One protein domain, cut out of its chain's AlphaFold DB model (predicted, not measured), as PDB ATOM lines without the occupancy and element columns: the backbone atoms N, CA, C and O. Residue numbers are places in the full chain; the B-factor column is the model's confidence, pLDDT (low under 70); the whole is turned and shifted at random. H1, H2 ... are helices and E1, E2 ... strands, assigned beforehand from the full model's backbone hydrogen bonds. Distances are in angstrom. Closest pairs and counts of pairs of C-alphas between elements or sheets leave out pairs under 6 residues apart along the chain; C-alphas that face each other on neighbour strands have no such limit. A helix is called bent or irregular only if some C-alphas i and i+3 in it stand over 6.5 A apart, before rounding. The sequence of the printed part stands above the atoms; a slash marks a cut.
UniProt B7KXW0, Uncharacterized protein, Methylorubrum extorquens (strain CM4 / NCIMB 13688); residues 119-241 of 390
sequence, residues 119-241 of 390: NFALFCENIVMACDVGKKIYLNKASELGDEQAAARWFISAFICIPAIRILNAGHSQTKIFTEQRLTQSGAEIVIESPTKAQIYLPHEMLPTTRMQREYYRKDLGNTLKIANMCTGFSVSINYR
ATOM      1  N   ASN A 119     -45.883  34.500  21.953       91.44
ATOM      2  CA  ASN A 119     -45.013  34.963  23.037       91.44
ATOM      3  C   ASN A 119     -43.567  34.471  22.867       91.44
ATOM      4  O   ASN A 119     -42.627  35.240  23.070       91.44
ATOM      5  N   PHE A 120     -43.380  33.221  22.435       94.31
ATOM      6  CA  PHE A 120     -42.058  32.697  22.100       94.31
ATOM      7  C   PHE A 120     -41.439  33.387  20.881       94.31
ATOM      8  O   PHE A 120     -40.265  33.744  20.924       94.31
ATOM      9  N   ALA A 121     -42.213  33.641  19.824       94.00
ATOM     10  CA  ALA A 121     -41.713  34.316  18.629       94.00
ATOM     11  C   ALA A 121     -41.268  35.754  18.937       94.00
ATOM     12  O   ALA A 121     -40.213  36.186  18.474       94.00
ATOM     13  N   LEU A 122     -42.029  36.467  19.775       90.56
ATOM     14  CA  LEU A 122     -41.671  37.793  20.280       90.56
ATOM     15  C   LEU A 122     -40.394  37.751  21.127       90.56
ATOM     16  O   LEU A 122     -39.517  38.594  20.951       90.56
ATOM     17  N   PHE A 123     -40.257  36.761  22.014       91.19
ATOM     18  CA  PHE A 123     -39.051  36.581  22.825       91.19
ATOM     19  C   PHE A 123     -37.804  36.300  21.973       91.19
ATOM     20  O   PHE A 123     -36.745  36.880  22.224       91.19
ATOM     21  N   CYS A 124     -37.944  35.457  20.946       92.94
ATOM     22  CA  CYS A 124     -36.897  35.126  19.981       92.94
ATOM     23  C   CYS A 124     -36.635  36.217  18.936       92.94
ATOM     24  O   CYS A 124     -35.786  36.015  18.072       92.94
ATOM     25  N   GLU A 125     -37.364  37.336  18.974       90.56
ATOM     26  CA  GLU A 125     -37.289  38.406  17.969       90.56
ATOM     27  C   GLU A 125     -37.550  37.907  16.529       90.56
ATOM     28  O   GLU A 125     -37.138  38.522  15.544       90.56
ATOM     29  N   ASN A 126     -38.290  36.802  16.382       92.62
ATOM     30  CA  ASN A 126     -38.694  36.255  15.091       92.62
ATOM     31  C   ASN A 126     -39.957  36.972  14.595       92.62
ATOM     32  O   ASN A 126     -41.080  36.485  14.745       92.62
ATOM     33  N   ILE A 127     -39.758  38.159  14.016       90.56
ATOM     34  CA  ILE A 127     -40.844  39.052  13.580       90.56
ATOM     35  C   ILE A 127     -41.769  38.370  12.564       90.56
ATOM     36  O   ILE A 127     -42.979  38.546  12.644       90.56
ATOM     37  N   VAL A 128     -41.225  37.580  11.632       93.25
ATOM     38  CA  VAL A 128     -42.025  36.905  10.595       93.25
ATOM     39  C   VAL A 128     -43.028  35.951  11.240       93.25
ATOM     40  O   VAL A 128     -44.232  36.089  11.035       93.25
ATOM     41  N   MET A 129     -42.547  35.057  12.108       94.69
ATOM     42  CA  MET A 129     -43.413  34.120  12.824       94.69
ATOM     43  C   MET A 129     -44.386  34.836  13.765       94.69
ATOM     44  O   MET A 129     -45.558  34.467  13.827       94.69
ATOM     45  N   ALA A 130     -43.928  35.868  14.479       93.88
ATOM     46  CA  ALA A 130     -44.786  36.651  15.363       93.88
ATOM     47  C   ALA A 130     -45.955  37.288  14.593       93.88
ATOM     48  O   ALA A 130     -47.092  37.234  15.057       93.88
ATOM     49  N   CYS A 131     -45.706  37.824  13.396       94.50
ATOM     50  CA  CYS A 131     -46.750  38.386  12.544       94.50
ATOM     51  C   CYS A 131     -47.718  37.316  12.022       94.50
ATOM     52  O   CYS A 131     -48.933  37.501  12.106       94.50
ATOM     53  N   ASP A 132     -47.210  36.182  11.536       95.31
ATOM     54  CA  ASP A 132     -48.046  35.102  10.996       95.31
ATOM     55  C   ASP A 132     -48.974  34.505  12.062       95.31
ATOM     56  O   ASP A 132     -50.174  34.314  11.836       95.31
ATOM     57  N   VAL A 133     -48.434  34.228  13.250       95.94
ATOM     58  CA  VAL A 133     -49.195  33.681  14.380       95.94
ATOM     59  C   VAL A 133     -50.113  34.747  14.979       95.94
ATOM     60  O   VAL A 133     -51.277  34.465  15.266       95.94
ATOM     61  N   GLY A 134     -49.632  35.983  15.115       95.75
ATOM     62  CA  GLY A 134     -50.419  37.109  15.612       95.75
ATOM     63  C   GLY A 134     -51.634  37.408  14.737       95.75
ATOM     64  O   GLY A 134     -52.731  37.586  15.265       95.75
ATOM     65  N   LYS A 135     -51.490  37.347  13.408       96.62
ATOM     66  CA  LYS A 135     -52.611  37.476  12.469       96.62
ATOM     67  C   LYS A 135     -53.654  36.375  12.666       96.62
ATOM     68  O   LYS A 135     -54.844  36.669  12.685       96.62
ATOM     69  N   LYS A 136     -53.235  35.119  12.869       96.50
ATOM     70  CA  LYS A 136     -54.164  34.009  13.171       96.50
ATOM     71  C   LYS A 136     -54.925  34.246  14.476       96.50
ATOM     72  O   LYS A 136     -56.132  34.035  14.522       96.50
ATOM     73  N   ILE A 137     -54.237  34.700  15.526       95.94
ATOM     74  CA  ILE A 137     -54.862  35.028  16.819       95.94
ATOM     75  C   ILE A 137     -55.899  36.140  16.648       95.94
ATOM     76  O   ILE A 137     -57.026  35.997  17.117       95.94
ATOM     77  N   TYR A 138     -55.530  37.222  15.959       95.75
ATOM     78  CA  TYR A 138     -56.423  38.345  15.694       95.75
ATOM     79  C   TYR A 138     -57.660  37.918  14.896       95.75
ATOM     80  O   TYR A 138     -58.773  38.179  15.338       95.75
ATOM     81  N   LEU A 139     -57.482  37.210  13.775       95.75
ATOM     82  CA  LEU A 139     -58.594  36.756  12.931       95.75
ATOM     83  C   LEU A 139     -59.543  35.817  13.683       95.75
ATOM     84  O   LEU A 139     -60.760  35.964  13.580       95.75
ATOM     85  N   ASN A 140     -59.003  34.898  14.489       95.06
ATOM     86  CA  ASN A 140     -59.822  34.035  15.336       95.06
ATOM     87  C   ASN A 140     -60.635  34.859  16.340       95.06
ATOM     88  O   ASN A 140     -61.825  34.603  16.513       95.06
ATOM     89  N   LYS A 141     -60.024  35.874  16.969       94.94
ATOM     90  CA  LYS A 141     -60.724  36.731  17.930       94.94
ATOM     91  C   LYS A 141     -61.766  37.633  17.265       94.94
ATOM     92  O   LYS A 141     -62.842  37.816  17.820       94.94
ATOM     93  N   ALA A 142     -61.477  38.157  16.077       93.69
ATOM     94  CA  ALA A 142     -62.429  38.927  15.278       93.69
ATOM     95  C   ALA A 142     -63.649  38.079  14.903       93.69
ATOM     96  O   ALA A 142     -64.779  38.529  15.072       93.69
ATOM     97  N   SER A 143     -63.432  36.827  14.492       95.12
ATOM     98  CA  SER A 143     -64.519  35.884  14.219       95.12
ATOM     99  C   SER A 143     -65.319  35.516  15.472       95.12
ATOM    100  O   SER A 143     -66.527  35.338  15.370       95.12
ATOM    101  N   GLU A 144     -64.669  35.371  16.631       93.56
ATOM    102  CA  GLU A 144     -65.328  35.068  17.910       93.56
ATOM    103  C   GLU A 144     -66.233  36.219  18.370       93.56
ATOM    104  O   GLU A 144     -67.342  35.986  18.840       93.56
ATOM    105  N   LEU A 145     -65.758  37.461  18.237       89.38
ATOM    106  CA  LEU A 145     -66.467  38.651  18.711       89.38
ATOM    107  C   LEU A 145     -67.474  39.208  17.696       89.38
ATOM    108  O   LEU A 145     -68.369  39.952  18.086       89.38
ATOM    109  N   GLY A 146     -67.312  38.906  16.405       91.88
ATOM    110  CA  GLY A 146     -68.082  39.541  15.331       91.88
ATOM    111  C   GLY A 146     -67.784  41.037  15.154       91.88
ATOM    112  O   GLY A 146     -68.541  41.733  14.484       91.88
ATOM    113  N   ASP A 147     -66.700  41.536  15.756       88.81
ATOM    114  CA  ASP A 147     -66.288  42.941  15.738       88.81
ATOM    115  C   ASP A 147     -64.755  43.034  15.641       88.81
ATOM    116  O   ASP A 147     -64.016  42.745  16.590       88.81
ATOM    117  N   GLU A 148     -64.274  43.454  14.469       90.06
ATOM    118  CA  GLU A 148     -62.849  43.643  14.186       90.06
ATOM    119  C   GLU A 148     -62.207  44.715  15.078       90.06
ATOM    120  O   GLU A 148     -61.062  44.564  15.507       90.06
ATOM    121  N   GLN A 149     -62.938  45.777  15.425       86.94
ATOM    122  CA  GLN A 149     -62.417  46.844  16.280       86.94
ATOM    123  C   GLN A 149     -62.290  46.379  17.729       86.94
ATOM    124  O   GLN A 149     -61.312  46.717  18.401       86.94
ATOM    125  N   ALA A 150     -63.253  45.600  18.228       83.44
ATOM    126  CA  ALA A 150     -63.158  44.989  19.551       83.44
ATOM    127  C   ALA A 150     -61.994  43.986  19.620       83.44
ATOM    128  O   ALA A 150     -61.216  44.005  20.579       83.44
ATOM    129  N   ALA A 151     -61.807  43.172  18.577       89.19
ATOM    130  CA  ALA A 151     -60.674  42.255  18.479       89.19
ATOM    131  C   ALA A 151     -59.328  42.990  18.405       89.19
ATOM    132  O   ALA A 151     -58.367  42.570  19.052       89.19
ATOM    133  N   ALA A 152     -59.257  44.113  17.684       88.69
ATOM    134  CA  ALA A 152     -58.061  44.945  17.618       88.69
ATOM    135  C   ALA A 152     -57.730  45.563  18.983       88.69
ATOM    136  O   ALA A 152     -56.583  45.479  19.424       88.69
ATOM    137  N   ARG A 153     -58.728  46.109  19.698       84.38
ATOM    138  CA  ARG A 153     -58.550  46.612  21.075       84.38
ATOM    139  C   ARG A 153     -58.027  45.526  22.003       84.38
ATOM    140  O   ARG A 153     -57.063  45.760  22.727       84.38
ATOM    141  N   TRP A 154     -58.628  44.339  21.954       88.81
ATOM    142  CA  TRP A 154     -58.187  43.198  22.749       88.81
ATOM    143  C   TRP A 154     -56.743  42.799  22.420       88.81
ATOM    144  O   TRP A 154     -55.933  42.650  23.330       88.81
ATOM    145  N   PHE A 155     -56.394  42.688  21.134       90.94
ATOM    146  CA  PHE A 155     -55.053  42.290  20.703       90.94
ATOM    147  C   PHE A 155     -53.996  43.310  21.141       90.94
ATOM    148  O   PHE A 155     -52.956  42.939  21.685       90.94
ATOM    149  N   ILE A 156     -54.271  44.604  20.945       88.44
ATOM    150  CA  ILE A 156     -53.384  45.694  21.368       88.44
ATOM    151  C   ILE A 156     -53.218  45.673  22.893       88.44
ATOM    152  O   ILE A 156     -52.096  45.736  23.394       88.44
ATOM    153  N   SER A 157     -54.309  45.508  23.637       83.56
ATOM    154  CA  SER A 157     -54.260  45.415  25.097       83.56
ATOM    155  C   SER A 157     -53.396  44.243  25.570       83.56
ATOM    156  O   SER A 157     -52.467  44.430  26.356       83.56
ATOM    157  N   ALA A 158     -53.645  43.046  25.033       83.50
ATOM    158  CA  ALA A 158     -53.004  41.817  25.480       83.50
ATOM    159  C   ALA A 158     -51.523  41.718  25.079       83.50
ATOM    160  O   ALA A 158     -50.705  41.261  25.875       83.50
ATOM    161  N   PHE A 159     -51.166  42.140  23.860       86.12
ATOM    162  CA  PHE A 159     -49.846  41.856  23.281       86.12
ATOM    163  C   PHE A 159     -48.963  43.086  23.063       86.12
ATOM    164  O   PHE A 159     -47.765  42.927  22.846       86.12
ATOM    165  N   ILE A 160     -49.512  44.304  23.110       85.50
ATOM    166  CA  ILE A 160     -48.780  45.535  22.759       85.50
ATOM    167  C   ILE A 160     -48.606  46.443  23.975       85.50
ATOM    168  O   ILE A 160     -47.495  46.919  24.214       85.50
ATOM    169  N   CYS A 161     -49.657  46.649  24.773       80.62
ATOM    170  CA  CYS A 161     -49.614  47.571  25.911       80.62
ATOM    171  C   CYS A 161     -48.568  47.174  26.957       80.62
ATOM    172  O   CYS A 161     -47.753  48.009  27.345       80.62
ATOM    173  N   ILE A 162     -48.535  45.908  27.384       75.50
ATOM    174  CA  ILE A 162     -47.582  45.454  28.411       75.50
ATOM    175  C   ILE A 162     -46.124  45.616  27.937       75.50
ATOM    176  O   ILE A 162     -45.340  46.248  28.655       75.50
ATOM    177  N   PRO A 163     -45.726  45.140  26.735       77.00
ATOM    178  CA  PRO A 163     -44.382  45.394  26.220       77.00
ATOM    179  C   PRO A 163     -44.053  46.882  26.072       77.00
ATOM    180  O   PRO A 163     -42.965  47.292  26.474       77.00
ATOM    181  N   ALA A 164     -44.983  47.695  25.559       78.38
ATOM    182  CA  ALA A 164     -44.789  49.136  25.396       78.38
ATOM    183  C   ALA A 164     -44.529  49.835  26.738       78.38
ATOM    184  O   ALA A 164     -43.578  50.606  26.867       78.38
ATOM    185  N   ILE A 165     -45.325  49.519  27.762       75.44
ATOM    186  CA  ILE A 165     -45.158  50.079  29.105       75.44
ATOM    187  C   ILE A 165     -43.827  49.635  29.717       75.44
ATOM    188  O   ILE A 165     -43.117  50.453  30.302       75.44
ATOM    189  N   ARG A 166     -43.448  48.361  29.554       72.75
ATOM    190  CA  ARG A 166     -42.155  47.850  30.032       72.75
ATOM    191  C   ARG A 166     -40.982  48.596  29.391       72.75
ATOM    192  O   ARG A 166     -40.060  48.977  30.106       72.75
ATOM    193  N   ILE A 167     -41.034  48.841  28.078       74.56
ATOM    194  CA  ILE A 167     -40.008  49.604  27.347       74.56
ATOM    195  C   ILE A 167     -39.898  51.030  27.900       74.56
ATOM    196  O   ILE A 167     -38.795  51.498  28.162       74.56
ATOM    197  N   LEU A 168     -41.024  51.709  28.125       72.50
ATOM    198  CA  LEU A 168     -41.044  53.096  28.610       72.50
ATOM    199  C   LEU A 168     -40.621  53.228  30.085       72.50
ATOM    200  O   LEU A 168     -40.009  54.225  30.473       72.50
ATOM    201  N   ASN A 169     -40.896  52.214  30.908       67.00
ATOM    202  CA  ASN A 169     -40.474  52.180  32.309       67.00
ATOM    203  C   ASN A 169     -38.992  51.837  32.481       67.00
ATOM    204  O   ASN A 169     -38.374  52.332  33.419       67.00
ATOM    205  N   ALA A 170     -38.404  51.053  31.574       63.09
ATOM    206  CA  ALA A 170     -36.997  50.658  31.625       63.09
ATOM    207  C   ALA A 170     -36.017  51.846  31.715       63.09
ATOM    208  O   ALA A 170     -34.938  51.704  32.282       63.09
ATOM    209  N   GLY A 171     -36.374  53.025  31.191       55.66
ATOM    210  CA  GLY A 171     -35.530  54.218  31.304       55.66
ATOM    211  C   GLY A 171     -35.807  55.104  32.521       55.66
ATOM    212  O   GLY A 171     -35.100  56.093  32.701       55.66
ATOM    213  N   HIS A 172     -36.791  54.787  33.366       57.56
ATOM    214  CA  HIS A 172     -37.031  55.491  34.626       57.56
ATOM    215  C   HIS A 172     -36.211  54.814  35.736       57.56
ATOM    216  O   HIS A 172     -36.712  53.957  36.453       57.56
ATOM    217  N   SER A 173     -34.934  55.195  35.864       44.78
ATOM    218  CA  SER A 173     -33.889  54.608  36.732       44.78
ATOM    219  C   SER A 173     -34.126  54.688  38.252       44.78
ATOM    220  O   SER A 173     -33.178  54.727  39.032       44.78
ATOM    221  N   GLN A 174     -35.371  54.743  38.717       43.56
ATOM    222  CA  GLN A 174     -35.681  54.579  40.129       43.56
ATOM    223  C   GLN A 174     -36.285  53.201  40.339       43.56
ATOM    224  O   GLN A 174     -37.412  52.942  39.926       43.56
ATOM    225  N   THR A 175     -35.503  52.368  41.025       37.62
ATOM    226  CA  THR A 175     -35.785  51.087  41.691       37.62
ATOM    227  C   THR A 175     -37.098  51.070  42.484       37.62
ATOM    228  O   THR A 175     -37.126  50.870  43.698       37.62
ATOM    229  N   LYS A 176     -38.228  51.286  41.822       40.53
ATOM    230  CA  LYS A 176     -39.531  50.858  42.303       40.53
ATOM    231  C   LYS A 176     -39.811  49.575  41.558       40.53
ATOM    232  O   LYS A 176     -40.022  49.596  40.354       40.53
ATOM    233  N   ILE A 177     -39.768  48.465  42.285       39.03
ATOM    234  CA  ILE A 177     -40.316  47.190  41.834       39.03
ATOM    235  C   ILE A 177     -41.765  47.487  41.433       39.03
ATOM    236  O   ILE A 177     -42.623  47.707  42.289       39.03
ATOM    237  N   PHE A 178     -42.015  47.627  40.133       41.59
ATOM    238  CA  PHE A 178     -43.359  47.815  39.611       41.59
ATOM    239  C   PHE A 178     -44.018  46.440  39.639       41.59
ATOM    240  O   PHE A 178     -43.760  45.596  38.787       41.59
ATOM    241  N   THR A 179     -44.836  46.193  40.657       37.91
ATOM    242  CA  THR A 179     -45.759  45.057  40.667       37.91
ATOM    243  C   THR A 179     -46.751  45.197  39.508       37.91
ATOM    244  O   THR A 179     -47.117  46.315  39.142       37.91
ATOM    245  N   GLU A 180     -47.223  44.079  38.942       38.03
ATOM    246  CA  GLU A 180     -48.262  44.038  37.888       38.03
ATOM    247  C   GLU A 180     -49.480  44.927  38.196       38.03
ATOM    248  O   GLU A 180     -50.074  45.495  37.281       38.03
ATOM    249  N   GLN A 181     -49.791  45.138  39.482       36.91
ATOM    250  CA  GLN A 181     -50.815  46.078  39.955       36.91
ATOM    251  C   GLN A 181     -50.648  47.502  39.401       36.91
ATOM    252  O   GLN A 181     -51.643  48.175  39.166       36.91
ATOM    253  N   ARG A 182     -49.423  47.977  39.140       40.38
ATOM    254  CA  ARG A 182     -49.201  49.305  38.547       40.38
ATOM    255  C   ARG A 182     -49.318  49.348  37.024       40.38
ATOM    256  O   ARG A 182     -49.537  50.429  36.494       40.38
ATOM    257  N   LEU A 183     -49.191  48.215  36.331       42.78
ATOM    258  CA  LEU A 183     -49.428  48.119  34.884       42.78
ATOM    259  C   LEU A 183     -50.928  48.172  34.572       42.78
ATOM    260  O   LEU A 183     -51.332  48.777  33.590       42.78
ATOM    261  N   THR A 184     -51.760  47.601  35.445       43.62
ATOM    262  CA  THR A 184     -53.224  47.759  35.398       43.62
ATOM    263  C   THR A 184     -53.665  49.144  35.890       43.62
ATOM    264  O   THR A 184     -54.577  49.730  35.319       43.62
ATOM    265  N   GLN A 185     -52.974  49.732  36.878       45.28
ATOM    266  CA  GLN A 185     -53.207  51.118  37.326       45.28
ATOM    267  C   GLN A 185     -52.583  52.189  36.419       45.28
ATOM    268  O   GLN A 185     -52.785  53.378  36.672       45.28
ATOM    269  N   SER A 186     -51.824  51.827  35.375       51.47
ATOM    270  CA  SER A 186     -51.158  52.820  34.524       51.47
ATOM    271  C   SER A 186     -52.152  53.627  33.693       51.47
ATOM    272  O   SER A 186     -51.726  54.497  32.953       51.47
ATOM    273  N   GLY A 187     -53.460  53.346  33.761       55.22
ATOM    274  CA  GLY A 187     -54.485  54.116  33.057       55.22
ATOM    275  C   GLY A 187     -54.257  54.169  31.548       55.22
ATOM    276  O   GLY A 187     -54.619  55.166  30.925       55.22
ATOM    277  N   ALA A 188     -53.603  53.139  30.992       66.56
ATOM    278  CA  ALA A 188     -53.384  53.025  29.565       66.56
ATOM    279  C   ALA A 188     -54.734  52.774  28.892       66.56
ATOM    280  O   ALA A 188     -55.373  51.753  29.140       66.56
ATOM    281  N   GLU A 189     -55.173  53.710  28.061       72.00
ATOM    282  CA  GLU A 189     -56.445  53.607  27.349       72.00
ATOM    283  C   GLU A 189     -56.187  53.340  25.870       72.00
ATOM    284  O   GLU A 189     -55.296  53.940  25.270       72.00
ATOM    285  N   ILE A 190     -56.976  52.449  25.273       78.50
ATOM    286  CA  ILE A 190     -56.924  52.176  23.837       78.50
ATOM    287  C   ILE A 190     -58.178  52.749  23.191       78.50
ATOM    288  O   ILE A 190     -59.282  52.250  23.408       78.50
ATOM    289  N   VAL A 191     -57.988  53.750  22.339       78.75
ATOM    290  CA  VAL A 191     -59.057  54.366  21.554       78.75
ATOM    291  C   VAL A 191     -58.901  53.948  20.100       78.75
ATOM    292  O   VAL A 191     -57.830  54.093  19.509       78.75
ATOM    293  N   ILE A 192     -59.974  53.432  19.507       79.94
ATOM    294  CA  ILE A 192     -60.048  53.209  18.061       79.94
ATOM    295  C   ILE A 192     -60.596  54.490  17.442       79.94
ATOM    296  O   ILE A 192     -61.775  54.794  17.596       79.94
ATOM    297  N   GLU A 193     -59.731  55.265  16.791       78.31
ATOM    298  CA  GLU A 193     -60.124  56.532  16.157       78.31
ATOM    299  C   GLU A 193     -60.808  56.309  14.811       78.31
ATOM    300  O   GLU A 193     -61.649  57.099  14.387       78.31
ATOM    301  N   SER A 194     -60.404  55.257  14.104       78.88
ATOM    302  CA  SER A 194     -60.935  54.912  12.794       78.88
ATOM    303  C   SER A 194     -60.797  53.407  12.541       78.88
ATOM    304  O   SER A 194     -60.077  52.727  13.276       78.88
ATOM    305  N   PRO A 195     -61.416  52.870  11.471       81.00
ATOM    306  CA  PRO A 195     -61.333  51.447  11.130       81.00
ATOM    307  C   PRO A 195     -59.912  50.913  10.906       81.00
ATOM    308  O   PRO A 195     -59.726  49.707  10.832       81.00
ATOM    309  N   THR A 196     -58.913  51.788  10.773       87.31
ATOM    310  CA  THR A 196     -57.513  51.411  10.533       87.31
ATOM    311  C   THR A 196     -56.538  52.105  11.478       87.31
ATOM    312  O   THR A 196     -55.325  51.997  11.292       87.31
ATOM    313  N   LYS A 197     -57.021  52.833  12.493       89.56
ATOM    314  CA  LYS A 197     -56.167  53.610  13.395       89.56
ATOM    315  C   LYS A 197     -56.564  53.412  14.849       89.56
ATOM    316  O   LYS A 197     -57.706  53.654  15.236       89.56
ATOM    317  N   ALA A 198     -55.585  53.017  15.654       86.81
ATOM    318  CA  ALA A 198     -55.710  52.869  17.093       86.81
ATOM    319  C   ALA A 198     -54.698  53.769  17.806       86.81
ATOM    320  O   ALA A 198     -53.567  53.954  17.350       86.81
ATOM    321  N   GLN A 199     -55.095  54.310  18.947       85.94
ATOM    322  CA  GLN A 199     -54.231  55.106  19.799       85.94
ATOM    323  C   GLN A 199     -54.166  54.514  21.195       85.94
ATOM    324  O   GLN A 199     -55.194  54.182  21.779       85.94
ATOM    325  N   ILE A 200     -52.948  54.405  21.719       84.44
ATOM    326  CA  ILE A 200     -52.692  54.056  23.111       84.44
ATOM    327  C   ILE A 200     -52.371  55.356  23.842       84.44
ATOM    328  O   ILE A 200     -51.357  55.996  23.560       84.44
ATOM    329  N   TYR A 201     -53.228  55.745  24.774       80.56
ATOM    330  CA  TYR A 201     -53.017  56.888  25.645       80.56
ATOM    331  C   TYR A 201     -52.323  56.439  26.918       80.56
ATOM    332  O   TYR A 201     -52.882  55.664  27.688       80.56
ATOM    333  N   LEU A 202     -51.115  56.942  27.144       78.38
ATOM    334  CA  LEU A 202     -50.339  56.697  28.352       78.38
ATOM    335  C   LEU A 202     -50.335  57.940  29.261       78.38
ATOM    336  O   LEU A 202     -50.520  59.065  28.777       78.38
ATOM    337  N   PRO A 203     -50.112  57.770  30.575       72.19
ATOM    338  CA  PRO A 203     -49.933  58.886  31.497       72.19
ATOM    339  C   PRO A 203     -48.757  59.780  31.103       72.19
ATOM    340  O   PRO A 203     -47.751  59.304  30.569       72.19
ATOM    341  N   HIS A 204     -48.860  61.076  31.408       72.88
ATOM    342  CA  HIS A 204     -47.810  62.054  31.114       72.88
ATOM    343  C   HIS A 204     -46.478  61.706  31.792       72.88
ATOM    344  O   HIS A 204     -45.407  61.997  31.272       72.88
ATOM    345  N   GLU A 205     -46.527  61.057  32.952       70.06
ATOM    346  CA  GLU A 205     -45.362  60.648  33.734       70.06
ATOM    347  C   GLU A 205     -44.493  59.620  33.003       70.06
ATOM    348  O   GLU A 205     -43.329  59.459  33.347       70.06
ATOM    349  N   MET A 206     -45.044  58.942  31.992       72.12
ATOM    350  CA  MET A 206     -44.310  58.006  31.141       72.12
ATOM    351  C   MET A 206     -43.620  58.692  29.956       72.12
ATOM    352  O   MET A 206     -42.955  58.018  29.164       72.12
ATOM    353  N   LEU A 207     -43.787  60.012  29.803       72.75
ATOM    354  CA  LEU A 207     -43.200  60.766  28.706       72.75
ATOM    355  C   LEU A 207     -41.662  60.689  28.779       72.75
ATOM    356  O   LEU A 207     -41.068  61.059  29.794       72.75
ATOM    357  N   PRO A 208     -40.984  60.270  27.697       68.50
ATOM    358  CA  PRO A 208     -39.528  60.225  27.638       68.50
ATOM    359  C   PRO A 208     -38.911  61.613  27.852       68.50
ATOM    360  O   PRO A 208     -38.994  62.484  26.980       68.50
ATOM    361  N   THR A 209     -38.256  61.831  28.991       67.38
ATOM    362  CA  THR A 209     -37.723  63.155  29.352       67.38
ATOM    363  C   THR A 209     -36.385  63.447  28.670       67.38
ATOM    364  O   THR A 209     -36.126  64.580  28.258       67.38
ATOM    365  N   THR A 210     -35.550  62.429  28.441       67.56
ATOM    366  CA  THR A 210     -34.217  62.599  27.834       67.56
ATOM    367  C   THR A 210     -34.177  62.219  26.348       67.56
ATOM    368  O   THR A 210     -34.990  61.441  25.848       67.56
ATOM    369  N   ARG A 211     -33.208  62.771  25.601       66.44
ATOM    370  CA  ARG A 211     -32.987  62.440  24.178       66.44
ATOM    371  C   ARG A 211     -32.565  60.980  23.979       66.44
ATOM    372  O   ARG A 211     -33.057  60.324  23.069       66.44
ATOM    373  N   MET A 212     -31.699  60.476  24.855       58.22
ATOM    374  CA  MET A 212     -31.207  59.097  24.813       58.22
ATOM    375  C   MET A 212     -32.340  58.088  25.050       58.22
ATOM    376  O   MET A 212     -32.467  57.120  24.307       58.22
ATOM    377  N   GLN A 213     -33.228  58.367  26.011       65.50
ATOM    378  CA  GLN A 213     -34.467  57.608  26.201       65.50
ATOM    379  C   GLN A 213     -35.345  57.644  24.943       65.50
ATOM    380  O   GLN A 213     -35.783  56.598  24.481       65.50
ATOM    381  N   ARG A 214     -35.556  58.819  24.331       68.38
ATOM    382  CA  ARG A 214     -36.349  58.940  23.092       68.38
ATOM    383  C   ARG A 214     -35.808  58.080  21.949       68.38
ATOM    384  O   ARG A 214     -36.602  57.452  21.255       68.38
ATOM    385  N   GLU A 215     -34.494  58.052  21.739       67.00
ATOM    386  CA  GLU A 215     -33.868  57.249  20.678       67.00
ATOM    387  C   GLU A 215     -33.952  55.742  20.970       67.00
ATOM    388  O   GLU A 215     -34.349  54.982  20.084       67.00
ATOM    389  N   TYR A 216     -33.675  55.327  22.211       64.12
ATOM    390  CA  TYR A 216     -33.808  53.936  22.655       64.12
ATOM    391  C   TYR A 216     -35.249  53.426  22.501       64.12
ATOM    392  O   TYR A 216     -35.496  52.415  21.842       64.12
ATOM    393  N   TYR A 217     -36.229  54.185  23.003       71.44
ATOM    394  CA  TYR A 217     -37.639  53.820  22.900       71.44
ATOM    395  C   TYR A 217     -38.113  53.754  21.454       71.44
ATOM    396  O   TYR A 217     -38.878  52.863  21.109       71.44
ATOM    397  N   ARG A 218     -37.659  54.661  20.580       74.12
ATOM    398  CA  ARG A 218     -38.148  54.732  19.197       74.12
ATOM    399  C   ARG A 218     -37.925  53.433  18.422       74.12
ATOM    400  O   ARG A 218     -38.768  53.087  17.598       74.12
ATOM    401  N   LYS A 219     -36.821  52.722  18.675       77.19
ATOM    402  CA  LYS A 219     -36.509  51.465  17.984       77.19
ATOM    403  C   LYS A 219     -37.381  50.314  18.489       77.19
ATOM    404  O   LYS A 219     -38.097  49.707  17.693       77.19
ATOM    405  N   ASP A 220     -37.361  50.049  19.791       76.56
ATOM    406  CA  ASP A 220     -38.048  48.884  20.363       76.56
ATOM    407  C   ASP A 220     -39.567  49.059  20.350       76.56
ATOM    408  O   ASP A 220     -40.295  48.167  19.916       76.56
ATOM    409  N   LEU A 221     -40.047  50.254  20.708       81.62
ATOM    410  CA  LEU A 221     -41.462  50.608  20.618       81.62
ATOM    411  C   LEU A 221     -41.935  50.600  19.164       81.62
ATOM    412  O   LEU A 221     -43.021  50.110  18.871       81.62
ATOM    413  N   GLY A 222     -41.103  51.091  18.239       83.44
ATOM    414  CA  GLY A 222     -41.389  51.060  16.807       83.44
ATOM    415  C   GLY A 222     -41.604  49.636  16.293       83.44
ATOM    416  O   GLY A 222     -42.561  49.389  15.562       83.44
ATOM    417  N   ASN A 223     -40.774  48.684  16.727       83.50
ATOM    418  CA  ASN A 223     -40.939  47.273  16.385       83.50
ATOM    419  C   ASN A 223     -42.227  46.683  16.977       83.50
ATOM    420  O   ASN A 223     -42.975  46.023  16.257       83.50
ATOM    421  N   THR A 224     -42.526  46.956  18.251       85.38
ATOM    422  CA  THR A 224     -43.768  46.495  18.894       85.38
ATOM    423  C   THR A 224     -45.011  47.031  18.172       85.38
ATOM    424  O   THR A 224     -45.914  46.263  17.839       85.38
ATOM    425  N   LEU A 225     -45.048  48.328  17.853       88.69
ATOM    426  CA  LEU A 225     -46.165  48.949  17.130       88.69
ATOM    427  C   LEU A 225     -46.281  48.436  15.688       88.69
ATOM    428  O   LEU A 225     -47.387  48.243  15.182       88.69
ATOM    429  N   LYS A 226     -45.150  48.161  15.027       89.50
ATOM    430  CA  LYS A 226     -45.133  47.569  13.685       89.50
ATOM    431  C   LYS A 226     -45.734  46.166  13.678       89.50
ATOM    432  O   LYS A 226     -46.498  45.851  12.773       89.50
ATOM    433  N   ILE A 227     -45.431  45.344  14.683       89.00
ATOM    434  CA  ILE A 227     -46.034  44.011  14.828       89.00
ATOM    435  C   ILE A 227     -47.551  44.132  14.985       89.00
ATOM    436  O   ILE A 227     -48.282  43.426  14.300       89.00
ATOM    437  N   ALA A 228     -48.032  45.070  15.810       90.25
ATOM    438  CA  ALA A 228     -49.466  45.327  15.939       90.25
ATOM    439  C   ALA A 228     -50.111  45.604  14.573       90.25
ATOM    440  O   ALA A 228     -51.090  44.955  14.212       90.25
ATOM    441  N   ASN A 229     -49.503  46.500  13.791       92.50
ATOM    442  CA  ASN A 229     -49.979  46.844  12.457       92.50
ATOM    443  C   ASN A 229     -49.967  45.656  11.489       92.50
ATOM    444  O   ASN A 229     -50.947  45.435  10.787       92.50
ATOM    445  N   MET A 230     -48.898  44.861  11.481       93.12
ATOM    446  CA  MET A 230     -48.795  43.693  10.604       93.12
ATOM    447  C   MET A 230     -49.789  42.581  10.974       93.12
ATOM    448  O   MET A 230     -50.259  41.868  10.088       93.12
ATOM    449  N   CYS A 231     -50.125  42.439  12.258       93.44
ATOM    450  CA  CYS A 231     -51.071  41.435  12.744       93.44
ATOM    451  C   CYS A 231     -52.533  41.833  12.514       93.44
ATOM    452  O   CYS A 231     -53.333  40.989  12.113       93.44
ATOM    453  N   THR A 232     -52.889  43.092  12.794       92.12
ATOM    454  CA  THR A 232     -54.293  43.544  12.845       92.12
ATOM    455  C   THR A 232     -54.701  44.434  11.674       92.12
ATOM    456  O   THR A 232     -55.889  44.600  11.425       92.12
ATOM    457  N   GLY A 233     -53.742  45.036  10.963       91.69
ATOM    458  CA  GLY A 233     -53.987  46.078   9.960       91.69
ATOM    459  C   GLY A 233     -54.160  47.487  10.541       91.69
ATOM    460  O   GLY A 233     -54.186  48.456   9.782       91.69
ATOM    461  N   PHE A 234     -54.226  47.641  11.869       90.62
ATOM    462  CA  PHE A 234     -54.385  48.946  12.513       90.62
ATOM    463  C   PHE A 234     -53.040  49.652  12.669       90.62
ATOM    464  O   PHE A 234     -52.076  49.106  13.203       90.62
ATOM    465  N   SER A 235     -52.946  50.902  12.231       91.56
ATOM    466  CA  SER A 235     -51.832  51.778  12.587       91.56
ATOM    467  C   SER A 235     -51.975  52.185  14.050       91.56
ATOM    468  O   SER A 235     -52.959  52.831  14.416       91.56
ATOM    469  N   VAL A 236     -51.022  51.769  14.886       88.62
ATOM    470  CA  VAL A 236     -51.037  52.033  16.329       88.62
ATOM    471  C   VAL A 236     -50.046  53.142  16.658       88.62
ATOM    472  O   VAL A 236     -48.857  53.019  16.363       88.62
ATOM    473  N   SER A 237     -50.517  54.212  17.297       88.38
ATOM    474  CA  SER A 237     -49.666  55.287  17.819       88.38
ATOM    475  C   SER A 237     -49.809  55.436  19.328       88.38
ATOM    476  O   SER A 237     -50.876  55.186  19.885       88.38
ATOM    477  N   ILE A 238     -48.739  55.872  19.989       84.56
ATOM    478  CA  ILE A 238     -48.746  56.173  21.421       84.56
ATOM    479  C   ILE A 238     -48.821  57.681  21.606       84.56
ATOM    480  O   ILE A 238     -47.973  58.408  21.089       84.56
ATOM    481  N   ASN A 239     -49.815  58.118  22.370       82.75
ATOM    482  CA  ASN A 239     -49.984  59.497  22.797       82.75
ATOM    483  C   ASN A 239     -49.868  59.577  24.316       82.75
ATOM    484  O   ASN A 239     -50.225  58.647  25.037       82.75
ATOM    485  N   TYR A 240     -49.377  60.708  24.801       77.25
ATOM    486  CA  TYR A 240     -49.304  60.991  26.228       77.25
ATOM    487  C   TYR A 240     -50.396  61.997  26.550       77.25
ATOM    488  O   TYR A 240     -50.536  63.001  25.846       77.25
ATOM    489  N   ARG A 241     -51.194  61.729  27.583       68.12
ATOM    490  CA  ARG A 241     -52.212  62.690  28.020       68.12
ATOM    491  C   ARG A 241     -51.496  63.966  28.483       68.12
ATOM    492  O   ARG A 241     -50.676  63.909  29.391       68.12
TER     493      ARG A 241
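AT A GLANCE: This is residues 119 to 241 of the 390 residues of an uncharacterized protein of Methylorubrum extorquens (strain CM4 / NCIMB 13688) (UniProt B7KXW0). A small three-stranded sheet, E1 E2 E3, has the bent helix H3 over one face and the long helix H5 next to its edge strand E3; H2 packs on arm H3a and the end of H5, away from the sheet. H1 sits at the start of H2, and H4 lies near arm H3b. The printed part has 123 residues, with five named helices and three named strands, in the order H1 H2 H3 H4 E1 E2 H5 E3; the sheet is mixed and the class mostly helix. It is compact, with a radius of gyration of the C-alphas of 14.5 A and spans of 43 by 30 by 26 A.

HOW THE PARTS SIT: E1, residues 189 to 194, and E2, residues 197 to 202, form an antiparallel hairpin, with N 191 and O 199 2.9 A apart, within hydrogen-bond range. E3, residues 235 to 240, is parallel to E2, with N 200 and O 237 at 2.9 A. H3, residues 148 to 169, was assigned as one helix by its hydrogen bonds but is bent, C-alphas 158 and 161 being 6.7 A apart; its arms H3a, 148 to 158, and H3b, 161 to 169, stand at a steep tilt of 41 degrees. H3a is on the sheet at a height of 9.6 A, over E1 and E2; its closest C-alphas with E1 are Arg 153 and Ile 190, 6.4 A. H3b is on the same face, at 10.2 A. E2, H5, residues 211 to 232, and E3 form a strand-helix-strand unit, two parallel strands with a helix between, its crossover right-handed. H5 stands at the sheet's level, its height 3.3 A, and touches H3b opposite ways at a shallow tilt of 6 degrees, closest at C-alphas Ala 164 and Leu 221, 6.0 A. H2, residues 127 to 145, touches H5 at a steep tilt of 54 degrees, closest at C-alphas Lys 135 and Cys 231, 4.3 A. H1, residues 119 to 123, touches H2; H4, residues 180 to 184, is close to H3b but not clearly touching, C-alphas Ile 162 and Leu 183 being 7.2 A apart. Every O i to N i+4 pair is within hydrogen-bond range in H1, H2, H3a, H3b and H4; in H5, 16 of 18.

IN THESE COORDINATES: H1 begins at C-alpha 119, (-45.013, 34.963, 23.037), and E3 ends at C-alpha 240, (-49.304, 60.991, 26.228). From first to last C-alpha, H5 measures 30.7 A, with a kink of 31 degrees near residue 219, and H2 26.1 A.

THE WHOLE: The C-alphas of Gly 146 and Gln 174, the two farthest apart, are 43.5 A apart. The printed part has no cut, and no link is long. Mean pLDDT of the printed part is 78.2; residues 169 to 188, 208 to 216 and 241 are under 70.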